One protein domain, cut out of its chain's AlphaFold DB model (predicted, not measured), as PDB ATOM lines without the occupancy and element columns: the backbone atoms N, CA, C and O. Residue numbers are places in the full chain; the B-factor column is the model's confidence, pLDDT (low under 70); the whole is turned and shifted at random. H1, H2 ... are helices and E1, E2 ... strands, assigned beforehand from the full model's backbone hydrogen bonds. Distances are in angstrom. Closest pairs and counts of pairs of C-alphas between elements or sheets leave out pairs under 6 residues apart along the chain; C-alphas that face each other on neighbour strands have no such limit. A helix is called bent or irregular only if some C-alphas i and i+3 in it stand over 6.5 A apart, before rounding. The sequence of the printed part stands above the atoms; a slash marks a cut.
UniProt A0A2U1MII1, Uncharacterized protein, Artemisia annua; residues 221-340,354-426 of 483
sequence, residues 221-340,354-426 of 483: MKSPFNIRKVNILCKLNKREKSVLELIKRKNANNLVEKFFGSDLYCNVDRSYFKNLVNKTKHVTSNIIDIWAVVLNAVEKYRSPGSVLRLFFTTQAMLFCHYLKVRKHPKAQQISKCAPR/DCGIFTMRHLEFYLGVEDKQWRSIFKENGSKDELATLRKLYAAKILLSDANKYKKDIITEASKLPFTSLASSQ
ATOM      1  N   MET A 221     -19.956 -33.747  -0.531       72.69
ATOM      2  CA  MET A 221     -19.132 -32.974  -1.471       72.69
ATOM      3  C   MET A 221     -17.702 -32.743  -0.967       72.69
ATOM      4  O   MET A 221     -16.802 -32.540  -1.778       72.69
ATOM      5  N   LYS A 222     -17.480 -32.787   0.351       74.94
ATOM      6  CA  LYS A 222     -16.150 -32.708   0.980       74.94
ATOM      7  C   LYS A 222     -15.526 -34.094   1.208       74.94
ATOM      8  O   LYS A 222     -14.494 -34.209   1.870       74.94
ATOM      9  N   SER A 223     -16.145 -35.156   0.694       67.88
ATOM     10  CA  SER A 223     -15.654 -36.523   0.845       67.88
ATOM     11  C   SER A 223     -14.258 -36.686   0.226       67.88
ATOM     12  O   SER A 223     -14.019 -36.174  -0.869       67.88
ATOM     13  N   PRO A 224     -13.341 -37.446   0.855       62.94
ATOM     14  CA  PRO A 224     -12.072 -37.839   0.236       62.94
ATOM     15  C   PRO A 224     -12.235 -38.571  -1.106       62.94
ATOM     16  O   PRO A 224     -11.312 -38.561  -1.916       62.94
ATOM     17  N   PHE A 225     -13.405 -39.170  -1.348       64.75
ATOM     18  CA  PHE A 225     -13.746 -39.848  -2.600       64.75
ATOM     19  C   PHE A 225     -14.222 -38.888  -3.702       64.75
ATOM     20  O   PHE A 225     -14.352 -39.298  -4.852       64.75
ATOM     21  N   ASN A 226     -14.450 -37.607  -3.388       65.44
ATOM     22  CA  ASN A 226     -14.726 -36.594  -4.399       65.44
ATOM     23  C   ASN A 226     -13.413 -36.157  -5.073       65.44
ATOM     24  O   ASN A 226     -12.651 -35.334  -4.550       65.44
ATOM     25  N   ILE A 227     -13.130 -36.731  -6.243       68.31
ATOM     26  CA  ILE A 227     -11.904 -36.463  -6.995       68.31
ATOM     27  C   ILE A 227     -12.013 -35.092  -7.672       68.31
ATOM     28  O   ILE A 227     -12.607 -34.929  -8.732       68.31
ATOM     29  N   ARG A 228     -11.380 -34.082  -7.067       75.06
ATOM     30  CA  ARG A 228     -11.346 -32.712  -7.613       75.06
ATOM     31  C   ARG A 228     -10.365 -32.543  -8.776       75.06
ATOM     32  O   ARG A 228     -10.510 -31.604  -9.563       75.06
ATOM     33  N   LYS A 229      -9.374 -33.431  -8.862       81.94
ATOM     34  CA  LYS A 229      -8.275 -33.375  -9.831       81.94
ATOM     35  C   LYS A 229      -8.720 -33.889 -11.203       81.94
ATOM     36  O   LYS A 229      -9.525 -34.811 -11.280       81.94
ATOM     37  N   VAL A 230      -8.178 -33.329 -12.279       84.44
ATOM     38  CA  VAL A 230      -8.384 -33.796 -13.651       84.44
ATOM     39  C   VAL A 230      -7.820 -35.207 -13.786       84.44
ATOM     40  O   VAL A 230      -6.626 -35.443 -13.576       84.44
ATOM     41  N   ASN A 231      -8.679 -36.152 -14.150       83.81
ATOM     42  CA  ASN A 231      -8.261 -37.499 -14.496       83.81
ATOM     43  C   ASN A 231      -7.980 -37.560 -16.000       83.81
ATOM     44  O   ASN A 231      -8.884 -37.376 -16.806       83.81
ATOM     45  N   ILE A 232      -6.724 -37.821 -16.364       84.00
ATOM     46  CA  ILE A 232      -6.289 -37.882 -17.765       84.00
ATOM     47  C   ILE A 232      -6.899 -39.069 -18.522       84.00
ATOM     48  O   ILE A 232      -7.042 -39.013 -19.735       84.00
ATOM     49  N   LEU A 233      -7.297 -40.120 -17.798       80.19
ATOM     50  CA  LEU A 233      -7.901 -41.321 -18.373       80.19
ATOM     51  C   LEU A 233      -9.400 -41.145 -18.662       80.19
ATOM     52  O   LEU A 233     -10.021 -42.024 -19.256       80.19
ATOM     53  N   CYS A 234     -10.010 -40.039 -18.222       77.62
ATOM     54  CA  CYS A 234     -11.427 -39.797 -18.454       77.62
ATOM     55  C   CYS A 234     -11.682 -39.372 -19.901       77.62
ATOM     56  O   CYS A 234     -11.085 -38.422 -20.410       77.62
ATOM     57  N   LYS A 235     -12.649 -40.039 -20.537       85.25
ATOM     58  CA  LYS A 235     -13.208 -39.599 -21.815       85.25
ATOM     59  C   LYS A 235     -14.060 -38.349 -21.590       85.25
ATOM     60  O   LYS A 235     -14.816 -38.277 -20.622       85.25
ATOM     61  N   LEU A 236     -13.964 -37.396 -22.516       87.69
ATOM     62  CA  LEU A 236     -14.807 -36.200 -22.511       87.69
ATOM     63  C   LEU A 236     -16.279 -36.597 -22.666       87.69
ATOM     64  O   LEU A 236     -16.632 -37.346 -23.585       87.69
ATOM     65  N   ASN A 237     -17.141 -36.075 -21.802       89.75
ATOM     66  CA  ASN A 237     -18.583 -36.282 -21.906       89.75
ATOM     67  C   ASN A 237     -19.202 -35.413 -23.023       89.75
ATOM     68  O   ASN A 237     -18.544 -34.539 -23.591       89.75
ATOM     69  N   LYS A 238     -20.484 -35.649 -23.349       89.00
ATOM     70  CA  LYS A 238     -21.197 -34.920 -24.419       89.00
ATOM     71  C   LYS A 238     -21.109 -33.396 -24.233       89.00
ATOM     72  O   LYS A 238     -20.779 -32.688 -25.176       89.00
ATOM     73  N   ARG A 239     -21.310 -32.903 -23.006       89.19
ATOM     74  CA  ARG A 239     -21.268 -31.468 -22.677       89.19
ATOM     75  C   ARG A 239     -19.869 -30.875 -22.849       89.19
ATOM     76  O   ARG A 239     -19.727 -29.796 -23.412       89.19
ATOM     77  N   GLU A 240     -18.844 -31.572 -22.372       93.06
ATOM     78  CA  GLU A 240     -17.447 -31.154 -22.508       93.06
ATOM     79  C   GLU A 240     -17.031 -31.093 -23.981       93.06
ATOM     80  O   GLU A 240     -16.407 -30.120 -24.396       93.06
ATOM     81  N   LYS A 241     -17.437 -32.082 -24.788       92.62
ATOM     82  CA  LYS A 241     -17.214 -32.080 -26.240       92.62
ATOM     83  C   LYS A 241     -17.862 -30.864 -26.908       92.62
ATOM     84  O   LYS A 241     -17.171 -30.149 -27.626       92.62
ATOM     85  N   SER A 242     -19.131 -30.576 -26.616       89.94
ATOM     86  CA  SER A 242     -19.835 -29.423 -27.199       89.94
ATOM     87  C   SER A 242     -19.156 -28.089 -26.876       89.94
ATOM     88  O   SER A 242     -19.003 -27.241 -27.751       89.94
ATOM     89  N   VAL A 243     -18.687 -27.899 -25.638       91.50
ATOM     90  CA  VAL A 243     -17.971 -26.670 -25.252       91.50
ATOM     91  C   VAL A 243     -16.616 -26.555 -25.956       91.50
ATOM     92  O   VAL A 243     -16.210 -25.459 -26.337       91.50
ATOM     93  N   LEU A 244     -15.914 -27.667 -26.179       92.50
ATOM     94  CA  LEU A 244     -14.663 -27.654 -26.941       92.50
ATOM     95  C   LEU A 244     -14.887 -27.335 -28.420       92.50
ATOM     96  O   LEU A 244     -14.082 -26.611 -29.007       92.50
ATOM     97  N   GLU A 245     -15.976 -27.817 -29.016       89.50
ATOM     98  CA  GLU A 245     -16.349 -27.438 -30.383       89.50
ATOM     99  C   GLU A 245     -16.704 -25.951 -30.482       89.50
ATOM    100  O   GLU A 245     -16.282 -25.264 -31.421       89.50
ATOM    101  N   LEU A 246     -17.346 -25.400 -29.447       88.62
ATOM    102  CA  LEU A 246     -17.591 -23.963 -29.350       88.62
ATOM    103  C   LEU A 246     -16.289 -23.142 -29.368       88.62
ATOM    104  O   LEU A 246     -16.297 -22.040 -29.899       88.62
ATOM    105  N   ILE A 247     -15.153 -23.652 -28.867       89.31
ATOM    106  CA  ILE A 247     -13.853 -22.951 -28.946       89.31
ATOM    107  C   ILE A 247     -13.344 -22.870 -30.394       89.31
ATOM    108  O   ILE A 247     -12.761 -21.847 -30.773       89.31
ATOM    109  N   LYS A 248     -13.595 -23.880 -31.237       84.00
ATOM    110  CA  LYS A 248     -12.958 -24.040 -32.561       84.00
ATOM    111  C   LYS A 248     -13.640 -23.303 -33.720       84.00
ATOM    112  O   LYS A 248     -12.970 -22.934 -34.677       84.00
ATOM    113  N   ARG A 249     -14.945 -23.044 -33.641       79.56
ATOM    114  CA  ARG A 249     -15.755 -22.428 -34.716       79.56
ATOM    115  C   ARG A 249     -15.170 -21.111 -35.292       79.56
ATOM    116  O   ARG A 249     -14.925 -20.176 -34.534       79.56
ATOM    117  N   LYS A 250     -14.963 -21.005 -36.613       62.81
ATOM    118  CA  LYS A 250     -14.231 -19.878 -37.242       62.81
ATOM    119  C   LYS A 250     -14.965 -18.529 -37.230       62.81
ATOM    120  O   LYS A 250     -14.316 -17.515 -37.031       62.81
ATOM    121  N   ASN A 251     -16.291 -18.517 -37.336       55.78
ATOM    122  CA  ASN A 251     -17.115 -17.319 -37.204       55.78
ATOM    123  C   ASN A 251     -18.440 -17.727 -36.576       55.78
ATOM    124  O   ASN A 251     -19.168 -18.555 -37.121       55.78
ATOM    125  N   ALA A 252     -18.747 -17.176 -35.413       48.84
ATOM    126  CA  ALA A 252     -20.116 -17.150 -34.951       48.84
ATOM    127  C   ALA A 252     -20.447 -15.677 -34.813       48.84
ATOM    128  O   ALA A 252     -20.052 -15.051 -33.836       48.84
ATOM    129  N   ASN A 253     -21.221 -15.143 -35.756       50.47
ATOM    130  CA  ASN A 253     -21.889 -13.847 -35.616       50.47
ATOM    131  C   ASN A 253     -22.928 -13.863 -34.464       50.47
ATOM    132  O   ASN A 253     -23.819 -13.030 -34.424       50.47
ATOM    133  N   ASN A 254     -22.823 -14.830 -33.542       52.56
ATOM    134  CA  ASN A 254     -23.627 -15.041 -32.359       52.56
ATOM    135  C   ASN A 254     -22.760 -15.665 -31.235       52.56
ATOM    136  O   ASN A 254     -22.451 -16.856 -31.252       52.56
ATOM    137  N   LEU A 255     -22.388 -14.821 -30.261       58.38
ATOM    138  CA  LEU A 255     -22.960 -14.823 -28.896       58.38
ATOM    139  C   LEU A 255     -22.134 -15.151 -27.640       58.38
ATOM    140  O   LEU A 255     -22.676 -14.974 -26.557       58.38
ATOM    141  N   VAL A 256     -20.831 -15.438 -27.682       59.56
ATOM    142  CA  VAL A 256     -19.999 -15.291 -26.463       59.56
ATOM    143  C   VAL A 256     -18.599 -14.823 -26.850       59.56
ATOM    144  O   VAL A 256     -17.769 -15.616 -27.283       59.56
ATOM    145  N   GLU A 257     -18.313 -13.530 -26.718       67.31
ATOM    146  CA  GLU A 257     -16.944 -13.016 -26.879       67.31
ATOM    147  C   GLU A 257     -16.074 -13.422 -25.674       67.31
ATOM    148  O   GLU A 257     -14.939 -13.886 -25.823       67.31
ATOM    149  N   LYS A 258     -16.672 -13.350 -24.476       83.94
ATOM    150  CA  LYS A 258     -16.034 -13.599 -23.180       83.94
ATOM    151  C   LYS A 258     -16.233 -15.041 -22.715       83.94
ATOM    152  O   LYS A 258     -17.311 -15.435 -22.293       83.94
ATOM    153  N   PHE A 259     -15.176 -15.841 -22.767       85.31
ATOM    154  CA  PHE A 259     -15.206 -17.264 -22.413       85.31
ATOM    155  C   PHE A 259     -14.970 -17.522 -20.923       85.31
ATOM    156  O   PHE A 259     -15.341 -18.577 -20.405       85.31
ATOM    157  N   PHE A 260     -14.365 -16.575 -20.213       87.06
ATOM    158  CA  PHE A 260     -14.216 -16.678 -18.770       87.06
ATOM    159  C   PHE A 260     -14.341 -15.317 -18.109       87.06
ATOM    160  O   PHE A 260     -13.853 -14.321 -18.624       87.06
ATOM    161  N   GLY A 261     -14.972 -15.288 -16.948       79.38
ATOM    162  CA  GLY A 261     -15.005 -14.123 -16.083       79.38
ATOM    163  C   GLY A 261     -15.283 -14.576 -14.666       79.38
ATOM    164  O   GLY A 261     -16.025 -15.536 -14.448       79.38
ATOM    165  N   SER A 262     -14.688 -13.891 -13.703       71.06
ATOM    166  CA  SER A 262     -14.978 -14.090 -12.285       71.06
ATOM    167  C   SER A 262     -15.039 -12.733 -11.592       71.06
ATOM    168  O   SER A 262     -14.883 -11.696 -12.230       71.06
ATOM    169  N   ASP A 263     -15.319 -12.700 -10.295       61.78
ATOM    170  CA  ASP A 263     -15.205 -11.459  -9.510       61.78
ATOM    171  C   ASP A 263     -13.744 -11.014  -9.339       61.78
ATOM    172  O   ASP A 263     -13.476  -9.905  -8.905       61.78
ATOM    173  N   LEU A 264     -12.804 -11.898  -9.681       52.09
ATOM    174  CA  LEU A 264     -11.392 -11.836  -9.313       52.09
ATOM    175  C   LEU A 264     -10.458 -11.683 -10.512       52.09
ATOM    176  O   LEU A 264      -9.258 -11.465 -10.356       52.09
ATOM    177  N   TYR A 265     -10.990 -11.920 -11.705       60.81
ATOM    178  CA  TYR A 265     -10.225 -12.025 -12.932       60.81
ATOM    179  C   TYR A 265     -11.089 -11.533 -14.078       60.81
ATOM    180  O   TYR A 265     -12.226 -12.001 -14.232       60.81
ATOM    181  N   CYS A 266     -10.534 -10.583 -14.829       62.66
ATOM    182  CA  CYS A 266     -11.206  -9.859 -15.894       62.66
ATOM    183  C   CYS A 266     -11.753 -10.790 -16.981       62.66
ATOM    184  O   CYS A 266     -11.397 -11.966 -17.081       62.66
ATOM    185  N   ASN A 267     -12.656 -10.245 -17.792       74.44
ATOM    186  CA  ASN A 267     -13.330 -10.995 -18.840       74.44
ATOM    187  C   ASN A 267     -12.325 -11.421 -19.918       74.44
ATOM    188  O   ASN A 267     -11.792 -10.588 -20.649       74.44
ATOM    189  N   VAL A 268     -12.091 -12.727 -20.018       78.12
ATOM    190  CA  VAL A 268     -11.127 -13.344 -20.926       78.12
ATOM    191  C   VAL A 268     -11.812 -13.783 -22.199       78.12
ATOM    192  O   VAL A 268     -12.807 -14.514 -22.172       78.12
ATOM    193  N   ASP A 269     -11.219 -13.393 -23.316       83.69
ATOM    194  CA  ASP A 269     -11.738 -13.718 -24.630       83.69
ATOM    195  C   ASP A 269     -11.486 -15.169 -25.022       83.69
ATOM    196  O   ASP A 269     -10.575 -15.864 -24.559       83.69
ATOM    197  N   ARG A 270     -12.286 -15.614 -25.981       85.31
ATOM    198  CA  ARG A 270     -12.167 -16.921 -26.621       85.31
ATOM    199  C   ARG A 270     -10.766 -17.248 -27.158       85.31
ATOM    200  O   ARG A 270     -10.387 -18.419 -27.205       85.31
ATOM    201  N   SER A 271     -10.004 -16.248 -27.601       84.56
ATOM    202  CA  SER A 271      -8.680 -16.417 -28.228       84.56
ATOM    203  C   SER A 271      -7.690 -17.168 -27.328       84.56
ATOM    204  O   SER A 271      -7.000 -18.079 -27.789       84.56
ATOM    205  N   TYR A 272      -7.691 -16.880 -26.026       85.12
ATOM    206  CA  TYR A 272      -6.830 -17.550 -25.050       85.12
ATOM    207  C   TYR A 272      -7.128 -19.053 -24.948       85.12
ATOM    208  O   TYR A 272      -6.214 -19.869 -24.814       85.12
ATOM    209  N   PHE A 273      -8.399 -19.437 -25.088       90.50
ATOM    210  CA  PHE A 273      -8.824 -20.835 -25.091       90.50
ATOM    211  C   PHE A 273      -8.493 -21.551 -26.404       90.50
ATOM    212  O   PHE A 273      -8.183 -22.742 -26.366       90.50
ATOM    213  N   LYS A 274      -8.479 -20.844 -27.545       88.38
ATOM    214  CA  LYS A 274      -7.984 -21.397 -28.821       88.38
ATOM    215  C   LYS A 274      -6.515 -21.815 -28.704       88.38
ATOM    216  O   LYS A 274      -6.165 -22.911 -29.135       88.38
ATOM    217  N   ASN A 275      -5.682 -20.994 -28.060       87.69
ATOM    218  CA  ASN A 275      -4.282 -21.344 -27.799       87.69
ATOM    219  C   ASN A 275      -4.158 -22.530 -26.839       87.69
ATOM    220  O   ASN A 275      -3.351 -23.421 -27.086       87.69
ATOM    221  N   LEU A 276      -4.986 -22.585 -25.788       90.56
ATOM    222  CA  LEU A 276      -4.980 -23.703 -24.841       90.56
ATOM    223  C   LEU A 276      -5.265 -25.044 -25.526       90.56
ATOM    224  O   LEU A 276      -4.583 -26.018 -25.233       90.56
ATOM    225  N   VAL A 277      -6.246 -25.119 -26.429       91.88
ATOM    226  CA  VAL A 277      -6.593 -26.386 -27.102       91.88
ATOM    227  C   VAL A 277      -5.688 -26.718 -28.291       91.88
ATOM    228  O   VAL A 277      -5.732 -27.845 -28.786       91.88
ATOM    229  N   ASN A 278      -4.855 -25.776 -28.739       86.81
ATOM    230  CA  ASN A 278      -3.915 -25.992 -29.829       86.81
ATOM    231  C   ASN A 278      -2.615 -26.638 -29.313       86.81
ATOM    232  O   ASN A 278      -1.901 -26.073 -28.485       86.81
ATOM    233  N   LYS A 279      -2.287 -27.823 -29.841       85.12
ATOM    234  CA  LYS A 279      -1.104 -28.609 -29.456       85.12
ATOM    235  C   LYS A 279       0.234 -27.915 -29.751       85.12
ATOM    236  O   LYS A 279       1.224 -28.237 -29.105       85.12
ATOM    237  N   THR A 280       0.277 -26.985 -30.705       81.19
ATOM    238  CA  THR A 280       1.511 -26.297 -31.123       81.19
ATOM    239  C   THR A 280       1.695 -24.937 -30.457       81.19
ATOM    240  O   THR A 280       2.775 -24.353 -30.536       81.19
ATOM    241  N   LYS A 281       0.664 -24.417 -29.780       83.56
ATOM    242  CA  LYS A 281       0.708 -23.103 -29.135       83.56
ATOM    243  C   LYS A 281       1.057 -23.226 -27.656       83.56
ATOM    244  O   LYS A 281       0.726 -24.204 -26.977       83.56
ATOM    245  N   HIS A 282       1.734 -22.193 -27.164       82.00
ATOM    246  CA  HIS A 282       2.034 -22.056 -25.750       82.00
ATOM    247  C   HIS A 282       0.760 -21.708 -24.971       82.00
ATOM    248  O   HIS A 282      -0.100 -20.957 -25.438       82.00
ATOM    249  N   VAL A 283       0.654 -22.241 -23.756       81.88
ATOM    250  CA  VAL A 283      -0.390 -21.833 -22.812       81.88
ATOM    251  C   VAL A 283      -0.007 -20.480 -22.219       81.88
ATOM    252  O   VAL A 283       1.096 -20.310 -21.703       81.88
ATOM    253  N   THR A 284      -0.914 -19.513 -22.303       82.06
ATOM    254  CA  THR A 284      -0.684 -18.142 -21.835       82.06
ATOM    255  C   THR A 284      -0.768 -18.041 -20.310       82.06
ATOM    256  O   THR A 284      -1.448 -18.837 -19.657       82.06
ATOM    257  N   SER A 285      -0.127 -17.021 -19.732       78.06
ATOM    258  CA  SER A 285      -0.237 -16.702 -18.299       78.06
ATOM    259  C   SER A 285      -1.687 -16.506 -17.859       78.06
ATOM    260  O   SER A 285      -2.053 -16.946 -16.774       78.06
ATOM    261  N   ASN A 286      -2.534 -15.947 -18.729       81.69
ATOM    262  CA  ASN A 286      -3.940 -15.715 -18.413       81.69
ATOM    263  C   ASN A 286      -4.697 -17.014 -18.125       81.69
ATOM    264  O   ASN A 286      -5.487 -17.085 -17.189       81.69
ATOM    265  N   ILE A 287      -4.416 -18.078 -18.880       86.00
ATOM    266  CA  ILE A 287      -5.012 -19.394 -18.623       86.00
ATOM    267  C   ILE A 287      -4.528 -19.973 -17.288       86.00
ATOM    268  O   ILE A 287      -5.311 -20.596 -16.570       86.00
ATOM    269  N   ILE A 288      -3.259 -19.759 -16.935       83.75
ATOM    270  CA  ILE A 288      -2.697 -20.214 -15.657       83.75
ATOM    271  C   ILE A 288      -3.365 -19.471 -14.488       83.75
ATOM    272  O   ILE A 288      -3.722 -20.097 -13.489       83.75
ATOM    273  N   ASP A 289      -3.608 -18.169 -14.634       81.06
ATOM    274  CA  ASP A 289      -4.304 -17.354 -13.635       81.06
ATOM    275  C   ASP A 289      -5.760 -17.776 -13.454       81.06
ATOM    276  O   ASP A 289      -6.209 -17.994 -12.326       81.06
ATOM    277  N   ILE A 290      -6.482 -17.981 -14.559       86.19
ATOM    278  CA  ILE A 290      -7.837 -18.541 -14.540       86.19
ATOM    279  C   ILE A 290      -7.846 -19.892 -13.819       86.19
ATOM    280  O   ILE A 290      -8.732 -20.173 -13.011       86.19
ATOM    281  N   TRP A 291      -6.851 -20.738 -14.079       88.88
ATOM    282  CA  TRP A 291      -6.747 -22.029 -13.418       88.88
ATOM    283  C   TRP A 291      -6.523 -21.897 -11.911       88.88
ATOM    284  O   TRP A 291      -7.163 -22.620 -11.148       88.88
ATOM    285  N   ALA A 292      -5.705 -20.944 -11.460       82.12
ATOM    286  CA  ALA A 292      -5.554 -20.634 -10.038       82.12
ATOM    287  C   ALA A 292      -6.892 -20.209  -9.403       82.12
ATOM    288  O   ALA A 292      -7.247 -20.705  -8.331       82.12
ATOM    289  N   VAL A 293      -7.682 -19.375 -10.090       81.75
ATOM    290  CA  VAL A 293      -9.033 -18.979  -9.650       81.75
ATOM    291  C   VAL A 293      -9.957 -20.194  -9.537       81.75
ATOM    292  O   VAL A 293     -10.620 -20.378  -8.514       81.75
ATOM    293  N   VAL A 294      -9.972 -21.067 -10.548       87.62
ATOM    294  CA  VAL A 294     -10.767 -22.304 -10.531       87.62
ATOM    295  C   VAL A 294     -10.336 -23.217  -9.381       87.62
ATOM    296  O   VAL A 294     -11.195 -23.743  -8.672       87.62
ATOM    297  N   LEU A 295      -9.029 -23.377  -9.156       81.69
ATOM    298  CA  LEU A 295      -8.490 -24.170  -8.052       81.69
ATOM    299  C   LEU A 295      -8.912 -23.609  -6.688       81.69
ATOM    300  O   LEU A 295      -9.345 -24.381  -5.833       81.69
ATOM    301  N   ASN A 296      -8.871 -22.290  -6.499       79.94
ATOM    302  CA  ASN A 296      -9.347 -21.648  -5.271       79.94
ATOM    303  C   ASN A 296     -10.846 -21.875  -5.050       79.94
ATOM    304  O   ASN A 296     -11.267 -22.227  -3.948       79.94
ATOM    305  N   ALA A 297     -11.660 -21.740  -6.100       78.81
ATOM    306  CA  ALA A 297     -13.102 -21.944  -6.007       78.81
ATOM    307  C   ALA A 297     -13.470 -23.380  -5.597       78.81
ATOM    308  O   ALA A 297     -14.474 -23.591  -4.912       78.81
ATOM    309  N   VAL A 298     -12.659 -24.376  -5.975       79.75
ATOM    310  CA  VAL A 298     -12.874 -25.778  -5.580       79.75
ATOM    311  C   VAL A 298     -12.253 -26.146  -4.228       79.75
ATOM    312  O   VAL A 298     -12.453 -27.274  -3.768       79.75
ATOM    313  N   GLU A 299     -11.529 -25.247  -3.551       76.50
ATOM    314  CA  GLU A 299     -11.023 -25.501  -2.191       76.50
ATOM    315  C   GLU A 299     -12.149 -25.532  -1.146       76.50
ATOM    316  O   GLU A 299     -12.013 -26.217  -0.135       76.50
ATOM    317  N   LYS A 300     -13.323 -24.945  -1.426       76.19
ATOM    318  CA  LYS A 300     -14.521 -25.121  -0.577       76.19
ATOM    319  C   LYS A 300     -14.982 -26.584  -0.470       76.19
ATOM    320  O   LYS A 300     -15.614 -26.965   0.514       76.19
ATOM    321  N   TYR A 301     -14.636 -27.411  -1.461       78.00
ATOM    322  CA  TYR A 301     -14.917 -28.851  -1.510       78.00
ATOM    323  C   TYR A 301     -13.761 -29.711  -0.972       78.00
ATOM    324  O   TYR A 301     -13.753 -30.929  -1.140       78.00
ATOM    325  N   ARG A 302     -12.742 -29.097  -0.359       75.94
ATOM    326  CA  ARG A 302     -11.619 -29.813   0.254       75.94
ATOM    327  C   ARG A 302     -12.112 -30.713   1.393       75.94
ATOM    328  O   ARG A 302     -12.977 -30.328   2.180       75.94
ATOM    329  N   SER A 303     -11.506 -31.894   1.515       72.38
ATOM    330  CA  SER A 303     -11.769 -32.785   2.644       72.38
ATOM    331  C   SER A 303     -11.207 -32.220   3.954       72.38
ATOM    332  O   SER A 303     -10.130 -31.620   3.939       72.38
ATOM    333  N   PRO A 304     -11.873 -32.423   5.107       68.94
ATOM    334  CA  PRO A 304     -11.471 -31.797   6.369       68.94
ATOM    335  C   PRO A 304     -10.000 -32.021   6.754       68.94
ATOM    336  O   PRO A 304      -9.355 -31.094   7.239       68.94
ATOM    337  N   GLY A 305      -9.452 -33.209   6.469       68.31
ATOM    338  CA  GLY A 305      -8.059 -33.572   6.763       68.31
ATOM    339  C   GLY A 305      -7.022 -33.182   5.701       68.31
ATOM    340  O   GLY A 305      -5.834 -33.408   5.910       68.31
ATOM    341  N   SER A 306      -7.430 -32.627   4.556       66.25
ATOM    342  CA  SER A 306      -6.500 -32.189   3.505       66.25
ATOM    343  C   SER A 306      -5.925 -30.804   3.819       66.25
ATOM    344  O   SER A 306      -6.593 -29.983   4.436       66.25
ATOM    345  N   VAL A 307      -4.695 -30.511   3.392       65.12
ATOM    346  CA  VAL A 307      -4.080 -29.187   3.584       65.12
ATOM    347  C   VAL A 307      -4.866 -28.124   2.812       65.12
ATOM    348  O   VAL A 307      -5.158 -28.310   1.631       65.12
ATOM    349  N   LEU A 308      -5.205 -27.012   3.473       65.56
ATOM    350  CA  LEU A 308      -5.801 -25.853   2.811       65.56
ATOM    351  C   LEU A 308      -4.765 -25.183   1.911       65.56
ATOM    352  O   LEU A 308      -3.663 -24.874   2.367       65.56
ATOM    353  N   ARG A 309      -5.138 -24.933   0.658       70.12
ATOM    354  CA  ARG A 309      -4.274 -24.276  -0.323       70.12
ATOM    355  C   ARG A 309      -4.907 -22.974  -0.791       70.12
ATOM    356  O   ARG A 309      -6.125 -22.857  -0.855       70.12
ATOM    357  N   LEU A 310      -4.054 -22.017  -1.124       67.44
ATOM    358  CA  LEU A 310      -4.424 -20.790  -1.812       67.44
ATOM    359  C   LEU A 310      -3.463 -20.632  -2.986       67.44
ATOM    360  O   LEU A 310      -2.249 -20.691  -2.798       67.44
ATOM    361  N   PHE A 311      -4.017 -20.476  -4.179       73.81
ATOM    362  CA  PHE A 311      -3.282 -20.275  -5.418       73.81
ATOM    363  C   PHE A 311      -3.424 -18.812  -5.816       73.81
ATOM    364  O   PHE A 311      -4.536 -18.299  -5.867       73.81
ATOM    365  N   PHE A 312      -2.326 -18.126  -6.100       69.62
ATOM    366  CA  PHE A 312      -2.398 -16.747  -6.576       69.62
ATOM    367  C   PHE A 312      -2.090 -16.687  -8.059       69.62
ATOM    368  O   PHE A 312      -1.414 -17.558  -8.610       69.62
ATOM    369  N   THR A 313      -2.591 -15.626  -8.676       70.56
ATOM    370  CA  THR A 313      -2.293 -15.285 -10.058       70.56
ATOM    371  C   THR A 313      -0.850 -14.803 -10.200       70.56
ATOM    372  O   THR A 313      -0.160 -14.484  -9.222       70.56
ATOM    373  N   THR A 314      -0.410 -14.665 -11.444       64.88
ATOM    374  CA  THR A 314       0.846 -14.031 -11.840       64.88
ATOM    375  C   THR A 314       0.962 -12.577 -11.365       64.88
ATOM    376  O   THR A 314       2.035 -11.986 -11.447       64.88
ATOM    377  N   GLN A 315      -0.107 -12.016 -10.791       57.22
ATOM    378  CA  GLN A 315      -0.160 -10.686 -10.195       57.22
ATOM    379  C   GLN A 315       0.009 -10.686  -8.664       57.22
ATOM    380  O   GLN A 315      -0.156  -9.654  -8.025       57.22
ATOM    381  N   ALA A 316       0.378 -11.806  -8.038       56.00
ATOM    382  CA  ALA A 316       0.643 -11.930  -6.599       56.00
ATOM    383  C   ALA A 316       1.493 -10.826  -5.931       56.00
ATOM    384  O   ALA A 316       1.357 -10.601  -4.726       56.00
ATOM    385  N   MET A 317       2.350 -10.108  -6.666       53.88
ATOM    386  CA  MET A 317       3.042  -8.931  -6.117       53.88
ATOM    387  C   MET A 317       2.057  -7.854  -5.636       53.88
ATOM    388  O   MET A 317       2.292  -7.229  -4.597       53.88
ATOM    389  N   LEU A 318       0.923  -7.696  -6.326       56.22
ATOM    390  CA  LEU A 318      -0.172  -6.812  -5.929       56.22
ATOM    391  C   LEU A 318      -0.837  -7.280  -4.633       56.22
ATOM    392  O   LEU A 318      -1.184  -6.450  -3.801       56.22
ATOM    393  N   PHE A 319      -0.925  -8.588  -4.380       61.62
ATOM    394  CA  PHE A 319      -1.460  -9.108  -3.119       61.62
ATOM    395  C   PHE A 319      -0.578  -8.737  -1.918       61.62
ATOM    396  O   PHE A 319      -1.069  -8.286  -0.883       61.62
ATOM    397  N   CYS A 320       0.745  -8.865  -2.052       60.38
ATOM    398  CA  CYS A 320       1.675  -8.433  -1.006       60.38
ATOM    399  C   CYS A 320       1.568  -6.926  -0.731       60.38
ATOM    400  O   CYS A 320       1.672  -6.504   0.423       60.38
ATOM    401  N   HIS A 321       1.363  -6.119  -1.775       57.62
ATOM    402  CA  HIS A 321       1.120  -4.684  -1.645       57.62
ATOM    403  C   HIS A 321      -0.219  -4.400  -0.950       57.62
ATOM    404  O   HIS A 321      -0.252  -3.672   0.041       57.62
ATOM    405  N   TYR A 322      -1.292  -5.058  -1.382       57.34
ATOM    406  CA  TYR A 322      -2.624  -4.953  -0.796       57.34
ATOM    407  C   TYR A 322      -2.624  -5.236   0.709       57.34
ATOM    408  O   TYR A 322      -3.127  -4.437   1.499       57.34
ATOM    409  N   LEU A 323      -1.990  -6.335   1.134       62.66
ATOM    410  CA  LEU A 323      -1.897  -6.674   2.553       62.66
ATOM    411  C   LEU A 323      -1.210  -5.572   3.368       62.66
ATOM    412  O   LEU A 323      -1.593  -5.337   4.516       62.66
ATOM    413  N   LYS A 324      -0.205  -4.896   2.795       63.44
ATOM    414  CA  LYS A 324       0.479  -3.771   3.450       63.44
ATOM    415  C   LYS A 324      -0.441  -2.559   3.568       63.44
ATOM    416  O   LYS A 324      -0.532  -2.001   4.658       63.44
ATOM    417  N   VAL A 325      -1.138  -2.191   2.492       59.00
ATOM    418  CA  VAL A 325      -2.082  -1.057   2.471       59.00
ATOM    419  C   VAL A 325      -3.217  -1.272   3.474       59.00
ATOM    420  O   VAL A 325      -3.523  -0.382   4.264       59.00
ATOM    421  N   ARG A 326      -3.771  -2.489   3.538       59.69
ATOM    422  CA  ARG A 326      -4.815  -2.873   4.503       59.69
ATOM    423  C   ARG A 326      -4.300  -3.140   5.921       59.69
ATOM    424  O   ARG A 326      -5.071  -3.578   6.767       59.69
ATOM    425  N   LYS A 327      -3.005  -2.932   6.192       62.69
ATOM    426  CA  LYS A 327      -2.372  -3.177   7.503       62.69
ATOM    427  C   LYS A 327      -2.644  -4.582   8.059       62.69
ATOM    428  O   LYS A 327      -2.743  -4.775   9.269       62.69
ATOM    429  N   HIS A 328      -2.745  -5.584   7.185       63.44
ATOM    430  CA  HIS A 328      -3.029  -6.948   7.612       63.44
ATOM    431  C   HIS A 328      -1.902  -7.447   8.543       63.44
ATOM    432  O   HIS A 328      -0.724  -7.287   8.212       63.44
ATOM    433  N   PRO A 329      -2.202  -8.116   9.673       57.81
ATOM    434  CA  PRO A 329      -1.198  -8.484  10.681       57.81
ATOM    435  C   PRO A 329      -0.082  -9.389  10.139       57.81
ATOM    436  O   PRO A 329       1.043  -9.382  10.637       57.81
ATOM    437  N   LYS A 330      -0.363 -10.153   9.075       57.28
ATOM    438  CA  LYS A 330       0.633 -10.993   8.385       57.28
ATOM    439  C   LYS A 330       1.361 -10.298   7.227       57.28
ATOM    440  O   LYS A 330       2.278 -10.893   6.674       57.28
ATOM    441  N   ALA A 331       1.001  -9.066   6.863       59.59
ATOM    442  CA  ALA A 331       1.591  -8.349   5.729       59.59
ATOM    443  C   ALA A 331       3.105  -8.196   5.876       59.59
ATOM    444  O   ALA A 331       3.860  -8.497   4.954       59.59
ATOM    445  N   GLN A 332       3.557  -7.798   7.069       58.75
ATOM    446  CA  GLN A 332       4.979  -7.632   7.351       58.75
ATOM    447  C   GLN A 332       5.729  -8.970   7.268       58.75
ATOM    448  O   GLN A 332       6.826  -9.012   6.717       58.75
ATOM    449  N   GLN A 333       5.135 -10.060   7.765       61.12
ATOM    450  CA  GLN A 333       5.732 -11.398   7.708       61.12
ATOM    451  C   GLN A 333       5.844 -11.888   6.262       61.12
ATOM    452  O   GLN A 333       6.939 -12.223   5.825       61.12
ATOM    453  N   ILE A 334       4.747 -11.833   5.500       63.50
ATOM    454  CA  ILE A 334       4.697 -12.255   4.093       63.50
ATOM    455  C   ILE A 334       5.653 -11.416   3.240       63.50
ATOM    456  O   ILE A 334       6.382 -11.963   2.424       63.50
ATOM    457  N   SER A 335       5.734 -10.104   3.478       60.53
ATOM    458  CA  SER A 335       6.648  -9.229   2.733       60.53
ATOM    459  C   SER A 335       8.133  -9.505   2.977       60.53
ATOM    460  O   SER A 335       8.962  -9.117   2.160       60.53
ATOM    461  N   LYS A 336       8.462 -10.140   4.108       62.25
ATOM    462  CA  LYS A 336       9.824 -10.547   4.475       62.25
ATOM    463  C   LYS A 336      10.118 -11.995   4.075       62.25
ATOM    464  O   LYS A 336      11.268 -12.419   4.157       62.25
ATOM    465  N   CYS A 337       9.106 -12.765   3.675       56.88
ATOM    466  CA  CYS A 337       9.299 -14.120   3.183       56.88
ATOM    467  C   CYS A 337       9.936 -14.065   1.792       56.88
ATOM    468  O   CYS A 337       9.335 -13.568   0.843       56.88
ATOM    469  N   ALA A 338      11.144 -14.612   1.670       51.56
ATOM    470  CA  ALA A 338      11.737 -14.862   0.367       51.56
ATOM    471  C   ALA A 338      10.995 -16.036  -0.303       51.56
ATOM    472  O   ALA A 338      10.843 -17.088   0.331       51.56
ATOM    473  N   PRO A 339      10.521 -15.886  -1.553       59.56
ATOM    474  CA  PRO A 339       9.930 -16.999  -2.284       59.56
ATOM    475  C   PRO A 339      10.990 -18.082  -2.511       59.56
ATOM    476  O   PRO A 339      12.142 -17.779  -2.832       59.56
ATOM    477  N   ARG A 340      10.606 -19.350  -2.346       61.84
ATOM    478  CA  ARG A 340      11.481 -20.498  -2.607       61.84
ATOM    479  C   ARG A 340      11.011 -21.223  -3.859       61.84
ATOM    480  O   ARG A 340       9.936 -21.819  -3.847       61.84
ATOM    481  N   ASP A 354       4.445 -26.705 -23.846       72.00
ATOM    482  CA  ASP A 354       3.579 -27.363 -22.862       72.00
ATOM    483  C   ASP A 354       3.898 -26.964 -21.419       72.00
ATOM    484  O   ASP A 354       3.227 -27.428 -20.497       72.00
ATOM    485  N   CYS A 355       4.888 -26.091 -21.192       76.88
ATOM    486  CA  CYS A 355       5.293 -25.649 -19.852       76.88
ATOM    487  C   CYS A 355       4.115 -25.143 -19.003       76.88
ATOM    488  O   CYS A 355       4.074 -25.387 -17.795       76.88
ATOM    489  N   GLY A 356       3.117 -24.502 -19.619       80.38
ATOM    490  CA  GLY A 356       1.906 -24.089 -18.915       80.38
ATOM    491  C   GLY A 356       0.990 -25.255 -18.522       80.38
ATOM    492  O   GLY A 356       0.429 -25.217 -17.434       80.38
ATOM    493  N   ILE A 357       0.908 -26.338 -19.306       84.06
ATOM    494  CA  ILE A 357       0.167 -27.557 -18.920       84.06
ATOM    495  C   ILE A 357       0.841 -28.250 -17.741       84.06
ATOM    496  O   ILE A 357       0.157 -28.625 -16.786       84.06
ATOM    497  N   PHE A 358       2.173 -28.358 -17.755       79.38
ATOM    498  CA  PHE A 358       2.924 -28.824 -16.588       79.38
ATOM    499  C   PHE A 358       2.623 -27.949 -15.376       79.38
ATOM    500  O   PHE A 358       2.203 -28.461 -14.343       79.38
ATOM    501  N   THR A 359       2.730 -26.627 -15.519       80.94
ATOM    502  CA  THR A 359       2.434 -25.667 -14.444       80.94
ATOM    503  C   THR A 359       1.032 -25.879 -13.869       80.94
ATOM    504  O   THR A 359       0.886 -26.052 -12.659       80.94
ATOM    505  N   MET A 360       0.004 -25.964 -14.716       85.31
ATOM    506  CA  MET A 360      -1.380 -26.222 -14.297       85.31
ATOM    507  C   MET A 360      -1.525 -27.561 -13.566       85.31
ATOM    508  O   MET A 360      -2.195 -27.634 -12.528       85.31
ATOM    509  N   ARG A 361      -0.852 -28.608 -14.056       84.12
ATOM    510  CA  ARG A 361      -0.833 -29.933 -13.427       84.12
ATOM    511  C   ARG A 361      -0.154 -29.909 -12.063       84.12
ATOM    512  O   ARG A 361      -0.644 -30.535 -11.120       84.12
ATOM    513  N   HIS A 362       0.939 -29.164 -11.928       78.62
ATOM    514  CA  HIS A 362       1.639 -29.001 -10.657       78.62
ATOM    515  C   HIS A 362       0.792 -28.251  -9.641       78.62
ATOM    516  O   HIS A 362       0.650 -28.747  -8.526       78.62
ATOM    517  N   LEU A 363       0.168 -27.134 -10.025       79.50
ATOM    518  CA  LEU A 363      -0.750 -26.399  -9.148       79.50
ATOM    519  C   LEU A 363      -1.851 -27.324  -8.608       79.50
ATOM    520  O   LEU A 363      -2.121 -27.371  -7.411       79.50
ATOM    521  N   GLU A 364      -2.437 -28.140  -9.479       81.94
ATOM    522  CA  GLU A 364      -3.526 -29.040  -9.113       81.94
ATOM    523  C   GLU A 364      -3.120 -30.107  -8.082       81.94
ATOM    524  O   GLU A 364      -3.846 -30.365  -7.107       81.94
ATOM    525  N   PHE A 365      -1.965 -30.745  -8.277       76.56
ATOM    526  CA  PHE A 365      -1.543 -31.871  -7.448       76.56
ATOM    527  C   PHE A 365      -0.693 -31.468  -6.251       76.56
ATOM    528  O   PHE A 365      -0.576 -32.299  -5.353       76.56
ATOM    529  N   TYR A 366      -0.109 -30.269  -6.216       72.88
ATOM    530  CA  TYR A 366       0.781 -29.858  -5.134       72.88
ATOM    531  C   TYR A 366       0.044 -29.848  -3.793       72.88
ATOM    532  O   TYR A 366      -1.002 -29.213  -3.644       72.88
ATOM    533  N   LEU A 367       0.576 -30.584  -2.816       67.12
ATOM    534  CA  LEU A 367      -0.021 -30.760  -1.484       67.12
ATOM    535  C   LEU A 367       0.793 -30.091  -0.367       67.12
ATOM    536  O   LEU A 367       0.591 -30.410   0.801       67.12
ATOM    537  N   GLY A 368       1.712 -29.179  -0.702       58.88
ATOM    538  CA  GLY A 368       2.536 -28.508   0.310       58.88
ATOM    539  C   GLY A 368       3.622 -29.398   0.916       58.88
ATOM    540  O   GLY A 368       4.032 -29.162   2.048       58.88
ATOM    541  N   VAL A 369       4.051 -30.443   0.198       58.06
ATOM    542  CA  VAL A 369       5.150 -31.320   0.632       58.06
ATOM    543  C   VAL A 369       6.510 -30.672   0.368       58.06
ATOM    544  O   VAL A 369       6.651 -29.845  -0.537       58.06
ATOM    545  N   GLU A 370       7.505 -31.051   1.173       56.56
ATOM    546  CA  GLU A 370       8.884 -30.576   1.048       56.56
ATOM    547  C   GLU A 370       9.575 -31.124  -0.211       56.56
ATOM    548  O   GLU A 370       9.251 -32.199  -0.720       56.56
ATOM    549  N   ASP A 371      10.576 -30.375  -0.669       55.09
ATOM    550  CA  ASP A 371      11.247 -30.472  -1.967       55.09
ATOM    551  C   ASP A 371      11.685 -31.897  -2.358       55.09
ATOM    552  O   ASP A 371      11.560 -32.293  -3.513       55.09
ATOM    553  N   LYS A 372      12.097 -32.726  -1.393       52.97
ATOM    554  CA  LYS A 372      12.614 -34.087  -1.641       52.97
ATOM    555  C   LYS A 372      11.541 -35.171  -1.801       52.97
ATOM    556  O   LYS A 372      11.865 -36.306  -2.135       52.97
ATOM    557  N   GLN A 373      10.276 -34.861  -1.518       56.94
ATOM    558  CA  GLN A 373       9.168 -35.827  -1.579       56.94
ATOM    559  C   GLN A 373       8.226 -35.572  -2.761       56.94
ATOM    560  O   GLN A 373       7.318 -36.369  -3.016       56.94
ATOM    561  N   TRP A 374       8.440 -34.480  -3.496       61.69
ATOM    562  CA  TRP A 374       7.597 -34.093  -4.615       61.69
ATOM    563  C   TRP A 374       7.987 -34.830  -5.900       61.69
ATOM    564  O   TRP A 374       8.781 -34.364  -6.714       61.69
ATOM    565  N   ARG A 375       7.419 -36.028  -6.069       59.59
ATOM    566  CA  ARG A 375       7.618 -36.846  -7.270       59.59
ATOM    567  C   ARG A 375       6.872 -36.258  -8.463       59.59
ATOM    568  O   ARG A 375       5.793 -35.683  -8.310       59.59
ATOM    569  N   SER A 376       7.443 -36.439  -9.653       55.97
ATOM    570  CA  SER A 376       6.794 -36.053 -10.905       55.97
ATOM    571  C   SER A 376       5.401 -36.671 -11.011       55.97
ATOM    572  O   SER A 376       5.209 -37.857 -10.742       55.97
ATOM    573  N   ILE A 377       4.430 -35.865 -11.433       64.31
ATOM    574  CA  ILE A 377       3.070 -36.338 -11.739       64.31
ATOM    575  C   ILE A 377       3.056 -37.050 -13.102       64.31
ATOM    576  O   ILE A 377       2.154 -37.835 -13.382       64.31
ATOM    577  N   PHE A 378       4.073 -36.799 -13.930       61.78
ATOM    578  CA  PHE A 378       4.298 -37.446 -15.218       61.78
ATOM    579  C   PHE A 378       5.465 -38.417 -15.109       61.78
ATOM    580  O   PHE A 378       6.503 -38.069 -14.551       61.78
ATOM    581  N   LYS A 379       5.330 -39.626 -15.652       55.97
ATOM    582  CA  LYS A 379       6.431 -40.595 -15.606       55.97
ATOM    583  C   LYS A 379       7.609 -40.155 -16.488       55.97
ATOM    584  O   LYS A 379       8.739 -40.274 -16.040       55.97
ATOM    585  N   GLU A 380       7.351 -39.569 -17.665       53.34
ATOM    586  CA  GLU A 380       8.382 -39.193 -18.652       53.34
ATOM    587  C   GLU A 380       7.896 -38.054 -19.577       53.34
ATOM    588  O   GLU A 380       7.406 -38.313 -20.667       53.34
ATOM    589  N   ASN A 381       7.963 -36.783 -19.156       54.84
ATOM    590  CA  ASN A 381       7.616 -35.605 -19.988       54.84
ATOM    591  C   ASN A 381       6.233 -35.597 -20.689       54.84
ATOM    592  O   ASN A 381       5.990 -34.694 -21.483       54.84
ATOM    593  N   GLY A 382       5.328 -36.526 -20.356       61.19
ATOM    594  CA  GLY A 382       4.013 -36.686 -20.982       61.19
ATOM    595  C   GLY A 382       4.109 -37.058 -22.467       61.19
ATOM    596  O   GLY A 382       4.852 -36.443 -23.231       61.19
ATOM    597  N   SER A 383       3.332 -38.036 -22.929       74.94
ATOM    598  CA  SER A 383       3.213 -38.216 -24.381       74.94
ATOM    599  C   SER A 383       2.547 -36.977 -25.006       74.94
ATOM    600  O   SER A 383       1.767 -36.271 -24.356       74.94
ATOM    601  N   LYS A 384       2.830 -36.683 -26.283       78.56
ATOM    602  CA  LYS A 384       2.164 -35.566 -26.983       78.56
ATOM    603  C   LYS A 384       0.634 -35.701 -26.924       78.56
ATOM    604  O   LYS A 384      -0.063 -34.695 -26.765       78.56
ATOM    605  N   ASP A 385       0.127 -36.931 -26.964       80.81
ATOM    606  CA  ASP A 385      -1.304 -37.238 -26.881       80.81
ATOM    607  C   ASP A 385      -1.875 -37.027 -25.476       80.81
ATOM    608  O   ASP A 385      -2.976 -36.488 -25.327       80.81
ATOM    609  N   GLU A 386      -1.115 -37.366 -24.433       85.00
ATOM    610  CA  GLU A 386      -1.465 -37.062 -23.043       85.00
ATOM    611  C   GLU A 386      -1.589 -35.549 -22.831       85.00
ATOM    612  O   GLU A 386      -2.568 -35.070 -22.251       85.00
ATOM    613  N   LEU A 387      -0.639 -34.771 -23.352       86.94
ATOM    614  CA  LEU A 387      -0.642 -33.311 -23.239       86.94
ATOM    615  C   LEU A 387      -1.786 -32.679 -24.042       86.94
ATOM    616  O   LEU A 387      -2.466 -31.777 -23.546       86.94
ATOM    617  N   ALA A 388      -2.060 -33.174 -25.252       89.12
ATOM    618  CA  ALA A 388      -3.212 -32.751 -26.047       89.12
ATOM    619  C   ALA A 388      -4.547 -33.087 -25.359       89.12
ATOM    620  O   ALA A 388      -5.501 -32.306 -25.419       89.12
ATOM    621  N   THR A 389      -4.615 -34.222 -24.666       90.88
ATOM    622  CA  THR A 389      -5.782 -34.623 -23.874       90.88
ATOM    623  C   THR A 389      -5.960 -33.709 -22.663       90.88
ATOM    624  O   THR A 389      -7.053 -33.185 -22.444       90.88
ATOM    625  N   LEU A 390      -4.887 -33.421 -21.920       91.06
ATOM    626  CA  LEU A 390      -4.922 -32.499 -20.783       91.06
ATOM    627  C   LEU A 390      -5.337 -31.085 -21.182       91.06
ATOM    628  O   LEU A 390      -6.156 -30.488 -20.488       91.06
ATOM    629  N   ARG A 391      -4.838 -30.563 -22.309       93.31
ATOM    630  CA  ARG A 391      -5.271 -29.273 -22.873       93.31
ATOM    631  C   ARG A 391      -6.795 -29.188 -22.998       93.31
ATOM    632  O   ARG A 391      -7.409 -28.237 -22.516       93.31
ATOM    633  N   LYS A 392      -7.409 -30.214 -23.597       94.38
ATOM    634  CA  LYS A 392      -8.866 -30.309 -23.783       94.38
ATOM    635  C   LYS A 392      -9.602 -30.440 -22.447       94.38
ATOM    636  O   LYS A 392     -10.573 -29.725 -22.214       94.38
ATOM    637  N   LEU A 393      -9.126 -31.309 -21.555       94.12
ATOM    638  CA  LEU A 393      -9.737 -31.518 -20.238       94.12
ATOM    639  C   LEU A 393      -9.693 -30.250 -19.376       94.12
ATOM    640  O   LEU A 393     -10.693 -29.898 -18.751       94.12
ATOM    641  N   TYR A 394      -8.567 -29.533 -19.365       95.00
ATOM    642  CA  TYR A 394      -8.450 -28.270 -18.639       95.00
ATOM    643  C   TYR A 394      -9.348 -27.188 -19.232       95.00
ATOM    644  O   TYR A 394     -10.054 -26.530 -18.471       95.00
ATOM    645  N   ALA A 395      -9.383 -27.039 -20.560       95.25
ATOM    646  CA  ALA A 395     -10.275 -26.082 -21.213       95.25
ATOM    647  C   ALA A 395     -11.742 -26.341 -20.837       95.25
ATOM    648  O   ALA A 395     -12.427 -25.439 -20.357       95.25
ATOM    649  N   ALA A 396     -12.202 -27.589 -20.961       95.62
ATOM    650  CA  ALA A 396     -13.564 -27.963 -20.601       95.62
ATOM    651  C   ALA A 396     -13.855 -27.717 -19.110       95.62
ATOM    652  O   ALA A 396     -14.874 -27.115 -18.769       95.62
ATOM    653  N   LYS A 397     -12.939 -28.109 -18.214       95.12
ATOM    654  CA  LYS A 397     -13.099 -27.924 -16.764       95.12
ATOM    655  C   LYS A 397     -13.138 -26.455 -16.353       95.12
ATOM    656  O   LYS A 397     -13.915 -26.108 -15.469       95.12
ATOM    657  N   ILE A 398     -12.320 -25.603 -16.971       94.62
ATOM    658  CA  ILE A 398     -12.321 -24.158 -16.723       94.62
ATOM    659  C   ILE A 398     -13.659 -23.555 -17.154       94.62
ATOM    660  O   ILE A 398     -14.316 -22.890 -16.354       94.62
ATOM    661  N   LEU A 399     -14.090 -23.825 -18.390       94.38
ATOM    662  CA  LEU A 399     -15.297 -23.222 -18.958       94.38
ATOM    663  C   LEU A 399     -16.572 -23.682 -18.238       94.38
ATOM    664  O   LEU A 399     -17.498 -22.892 -18.065       94.38
ATOM    665  N   LEU A 400     -16.596 -24.930 -17.762       94.06
ATOM    666  CA  LEU A 400     -17.707 -25.519 -17.009       94.06
ATOM    667  C   LEU A 400     -17.592 -25.333 -15.484       94.06
ATOM    668  O   LEU A 400     -18.429 -25.858 -14.740       94.06
ATOM    669  N   SER A 401     -16.583 -24.607 -14.998       92.50
ATOM    670  CA  SER A 401     -16.394 -24.338 -13.570       92.50
ATOM    671  C   SER A 401     -17.467 -23.397 -13.026       92.50
ATOM    672  O   SER A 401     -17.862 -22.444 -13.690       92.50
ATOM    673  N   ASP A 402     -17.886 -23.603 -11.776       89.25
ATOM    674  CA  ASP A 402     -18.778 -22.667 -11.073       89.25
ATOM    675  C   ASP A 402     -18.134 -21.289 -10.844       89.25
ATOM    676  O   ASP A 402     -18.837 -20.328 -10.558       89.25
ATOM    677  N   ALA A 403     -16.806 -21.188 -10.971       85.56
ATOM    678  CA  ALA A 403     -16.088 -19.915 -10.920       85.56
ATOM    679  C   ALA A 403     -16.305 -19.051 -12.174       85.56
ATOM    680  O   ALA A 403     -15.999 -17.862 -12.144       85.56
ATOM    681  N   ASN A 404     -16.785 -19.645 -13.273       89.94
ATOM    682  CA  ASN A 404     -16.995 -18.946 -14.530       89.94
ATOM    683  C   ASN A 404     -18.404 -18.337 -14.588       89.94
ATOM    684  O   ASN A 404     -19.396 -19.063 -14.710       89.94
ATOM    685  N   LYS A 405     -18.486 -17.006 -14.588       90.12
ATOM    686  CA  LYS A 405     -19.739 -16.249 -14.740       90.12
ATOM    687  C   LYS A 405     -20.470 -16.579 -16.044       90.12
ATOM    688  O   LYS A 405     -21.693 -16.686 -16.047       90.12
ATOM    689  N   TYR A 406     -19.724 -16.841 -17.118       89.75
ATOM    690  CA  TYR A 406     -20.267 -17.138 -18.447       89.75
ATOM    691  C   TYR A 406     -20.610 -18.618 -18.657       89.75
ATOM    692  O   TYR A 406     -21.024 -19.007 -19.746       89.75
ATOM    693  N   LYS A 407     -20.468 -19.475 -17.633       92.38
ATOM    694  CA  LYS A 407     -20.743 -20.921 -17.735       92.38
ATOM    695  C   LYS A 407     -22.117 -21.221 -18.339       92.38
ATOM    696  O   LYS A 407     -22.234 -22.132 -19.153       92.38
ATOM    697  N   LYS A 408     -23.160 -20.493 -17.921       91.44
ATOM    698  CA  LYS A 408     -24.534 -20.711 -18.404       91.44
ATOM    699  C   LYS A 408     -24.670 -20.362 -19.884       91.44
ATOM    700  O   LYS A 408     -25.228 -21.163 -20.632       91.44
ATOM    701  N   ASP A 409     -24.112 -19.231 -20.297       89.62
ATOM    702  CA  ASP A 409     -24.154 -18.768 -21.687       89.62
ATOM    703  C   ASP A 409     -23.370 -19.724 -22.587       89.62
ATOM    704  O   ASP A 409     -23.879 -20.184 -23.603       89.62
ATOM    705  N   ILE A 410     -22.186 -20.153 -22.141       90.56
ATOM    706  CA  ILE A 410     -21.356 -21.143 -22.838       90.56
ATOM    707  C   ILE A 410     -22.089 -22.473 -23.006       90.56
ATOM    708  O   ILE A 410     -22.063 -23.041 -24.092       90.56
ATOM    709  N   ILE A 411     -22.745 -22.986 -21.959       90.75
ATOM    710  CA  ILE A 411     -23.526 -24.230 -22.056       90.75
ATOM    711  C   ILE A 411     -24.701 -24.050 -23.019       90.75
ATOM    712  O   ILE A 411     -24.970 -24.941 -23.824       90.75
ATOM    713  N   THR A 412     -25.381 -22.906 -22.952       90.19
ATOM    714  CA  THR A 412     -26.528 -22.593 -23.809       90.19
ATOM    715  C   THR A 412     -26.102 -22.534 -25.271       90.19
ATOM    716  O   THR A 412     -26.675 -23.243 -26.095       90.19
ATOM    717  N   GLU A 413     -25.049 -21.792 -25.605       87.00
ATOM    718  CA  GLU A 413     -24.526 -21.736 -26.974       87.00
ATOM    719  C   GLU A 413     -23.964 -23.082 -27.438       87.00
ATOM    720  O   GLU A 413     -24.222 -23.502 -28.565       87.00
ATOM    721  N   ALA A 414     -23.264 -23.815 -26.568       88.44
ATOM    722  CA  ALA A 414     -22.761 -25.147 -26.894       88.44
ATOM    723  C   ALA A 414     -23.894 -26.152 -27.171       88.44
ATOM    724  O   ALA A 414     -23.711 -27.060 -27.977       88.44
ATOM    725  N   SER A 415     -25.063 -25.994 -26.537       86.81
ATOM    726  CA  SER A 415     -26.232 -26.858 -26.761       86.81
ATOM    727  C   SER A 415     -26.945 -26.604 -28.090       86.81
ATOM    728  O   SER A 415     -27.592 -27.504 -28.613       86.81
ATOM    729  N   LYS A 416     -26.792 -25.402 -28.664       84.75
ATOM    730  CA  LYS A 416     -27.318 -25.062 -29.996       84.75
ATOM    731  C   LYS A 416     -26.491 -25.674 -31.124       84.75
ATOM    732  O   LYS A 416     -26.890 -25.609 -32.285       84.75
ATOM    733  N   LEU A 417     -25.313 -26.211 -30.810       75.94
ATOM    734  CA  LEU A 417     -24.492 -26.887 -31.797       75.94
ATOM    735  C   LEU A 417     -25.179 -28.203 -32.176       75.94
ATOM    736  O   LEU A 417     -25.516 -28.978 -31.276       75.94
ATOM    737  N   PRO A 418     -25.375 -28.482 -33.478       64.50
ATOM    738  CA  PRO A 418     -25.802 -29.808 -33.886       64.50
ATOM    739  C   PRO A 418     -24.789 -30.809 -33.329       64.50
ATOM    740  O   PRO A 418     -23.580 -30.568 -33.382       64.50
ATOM    741  N   PHE A 419     -25.273 -31.907 -32.748       51.78
ATOM    742  CA  PHE A 419     -24.410 -33.002 -32.323       51.78
ATOM    743  C   PHE A 419     -23.882 -33.695 -33.580       51.78
ATOM    744  O   PHE A 419     -24.376 -34.737 -33.997       51.78
ATOM    745  N   THR A 420     -22.917 -33.076 -34.246       47.72
ATOM    746  CA  THR A 420     -22.191 -33.718 -35.325       47.72
ATOM    747  C   THR A 420     -21.219 -34.672 -34.667       47.72
ATOM    748  O   THR A 420     -20.324 -34.259 -33.919       47.72
ATOM    749  N   SER A 421     -21.396 -35.966 -34.920       45.38
ATOM    750  CA  SER A 421     -20.307 -36.900 -34.686       45.38
ATOM    751  C   SER A 421     -19.082 -36.379 -35.446       45.38
ATOM    752  O   SER A 421     -19.207 -35.676 -36.451       45.38
ATOM    753  N   LEU A 422     -17.881 -36.700 -34.971       45.06
ATOM    754  CA  LEU A 422     -16.630 -36.279 -35.610       45.06
ATOM    755  C   LEU A 422     -16.596 -36.609 -37.126       45.06
ATOM    756  O   LEU A 422     -15.897 -35.944 -37.885       45.06
ATOM    757  N   ALA A 423     -17.400 -37.589 -37.561       43.84
ATOM    758  CA  ALA A 423     -17.578 -37.987 -38.953       43.84
ATOM    759  C   ALA A 423     -18.357 -36.966 -39.806       43.84
ATOM    760  O   ALA A 423     -18.093 -36.837 -40.999       43.84
ATOM    761  N   SER A 424     -19.292 -36.200 -39.233       44.19
ATOM    762  CA  SER A 424     -20.049 -35.195 -39.998       44.19
ATOM    763  C   SER A 424     -19.202 -33.956 -40.304       44.19
ATOM    764  O   SER A 424     -19.358 -33.368 -41.367       44.19
ATOM    765  N   SER A 425     -18.248 -33.608 -39.430       45.12
ATOM    766  CA  SER A 425     -17.302 -32.510 -39.678       45.12
ATOM    767  C   SER A 425     -16.288 -32.839 -40.776       45.12
ATOM    768  O   SER A 425     -15.889 -31.942 -41.507       45.12
ATOM    769  N   GLN A 426     -15.898 -34.111 -40.935       47.34
ATOM    770  CA  GLN A 426     -15.092 -34.543 -42.087       47.34
ATOM    771  C   GLN A 426     -15.893 -34.463 -43.389       47.34
ATOM    772  O   GLN A 426     -15.368 -34.011 -44.400       47.34
TER     773      GLN A 426
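This is residues 221 to 340 and 354 to 426 of the 483 residues of an uncharacterized protein of Artemisia annua (UniProt A0A2U1MII1). What shape do these atoms make? H7 lies in the middle of the main body, with H1 crossing it on one side, H2 packed on it at a small angle, and H3 and H6, side by side and running the same way, crossing it; H8 packs on H1. Towards one end of the long axis H4 and H5 pair with each other, apart from the other helices, and at the opposite end residues 421 to 426 stick out, of which 422 to 426 belong to H9. What is it built of, and how large is it? The printed part has 193 residues with nine named helices and one named strand, in the order H1, E1, H2, H3, H4, H5, H6, H7, H8, H9; the class is mostly helix, though under half of the residues, 96 of 193, are in named elements. The whole is compact, with a radius of gyration of the C-alphas of 18.3 A, yet elongated, with spans of 59 by 39 by 34 A.

Where does the first helix begin, and what follows it? After residues 221 to 237, which hold no named element, H1 takes residues 238 to 248, 15.9 A from first to last C-alpha, with C-alpha 238 at (-21.197, -34.920, -24.419). E1 is residues 258 to 260 and H2 is residues 270 to 277. Where is the longest helix? H3, residues 285 to 301, runs 25.4 A from C-alpha 285 at (-0.237, -16.702, -18.299); it is neither bent nor irregular, but only just, with C-alphas 297 and 300 at 6.4 A. Which elements come after it? H4 is residues 316 to 325, 14.4 A long, and H5 is residues 331 to 336. H6, residues 355 to 365, is 15.5 A long, and H7, residues 384 to 399, is 22.8 A long. H8 is residues 407 to 415, and H9 is residues 422 to 426, ending at C-alpha 426 at (-15.092, -34.543, -42.087).

Which helix is the hub, and what touches it? H7 touches four helices: with residues 392 to 399 alone it touches H1, about perpendicular at 82 degrees, the closest C-alphas being those of Glu 240 and Ala 396, 5.4 A apart. With residues 388 to 395 alone it touches H2, opposite ways at a shallow tilt of 33 degrees, only just short of steep, the closest C-alphas being those of Val 277 and Arg 391 at 5.3 A. It only just touches H3, closest at Val 294 and Ile 398 with C-alphas 6.6 A apart, and H6, closest at Ile 357 and Arg 391 with C-alphas 6.9 A apart, each with 3 pairs of C-alphas within 8 A. What touches beyond the hub? H3 and H6 touch, the same way at a shallow tilt of 11 degrees, with the C-alphas of Ile 288 and Met 360 closest at 6.3 A. H8 touches H1, about perpendicular at 89 degrees, with the C-alphas of Ser 242 and Ala 414 closest at 5.2 A. H4 touches H5, opposite ways at a steep tilt of 50 degrees, with the C-alphas of Leu 323 and Ala 331 closest at 5.0 A. What do E1 and the helix backbones show? E1 pairs with no named strand, but its residues 258 to 260 pair antiparallel with residues 268 to 269. Every O i to N i+4 pair is within hydrogen-bond range in H2, H4, H5, H6, H7 and H8; the counts are 6 of 7 in H1, 11 of 13 in H3 and 0 of 1 in H9, where 0 of 2 O i to N i+3 pairs are within range.

How far does it reach, and where is it cut? The two C-alphas farthest apart are those of Pro 329 and Gln 426, at 60.5 A. Residues 341 to 353 are not printed, and C-alphas 340 and 354 are 22.8 A apart across the cut. Which links are long, and where is confidence low? The links from H3 to H4 and from H6 to H7 are long. The mean pLDDT of the printed part is 74.4, and 76 residues are under 70, among them residues 314 to 340, 367 to 382 and 418 to 426.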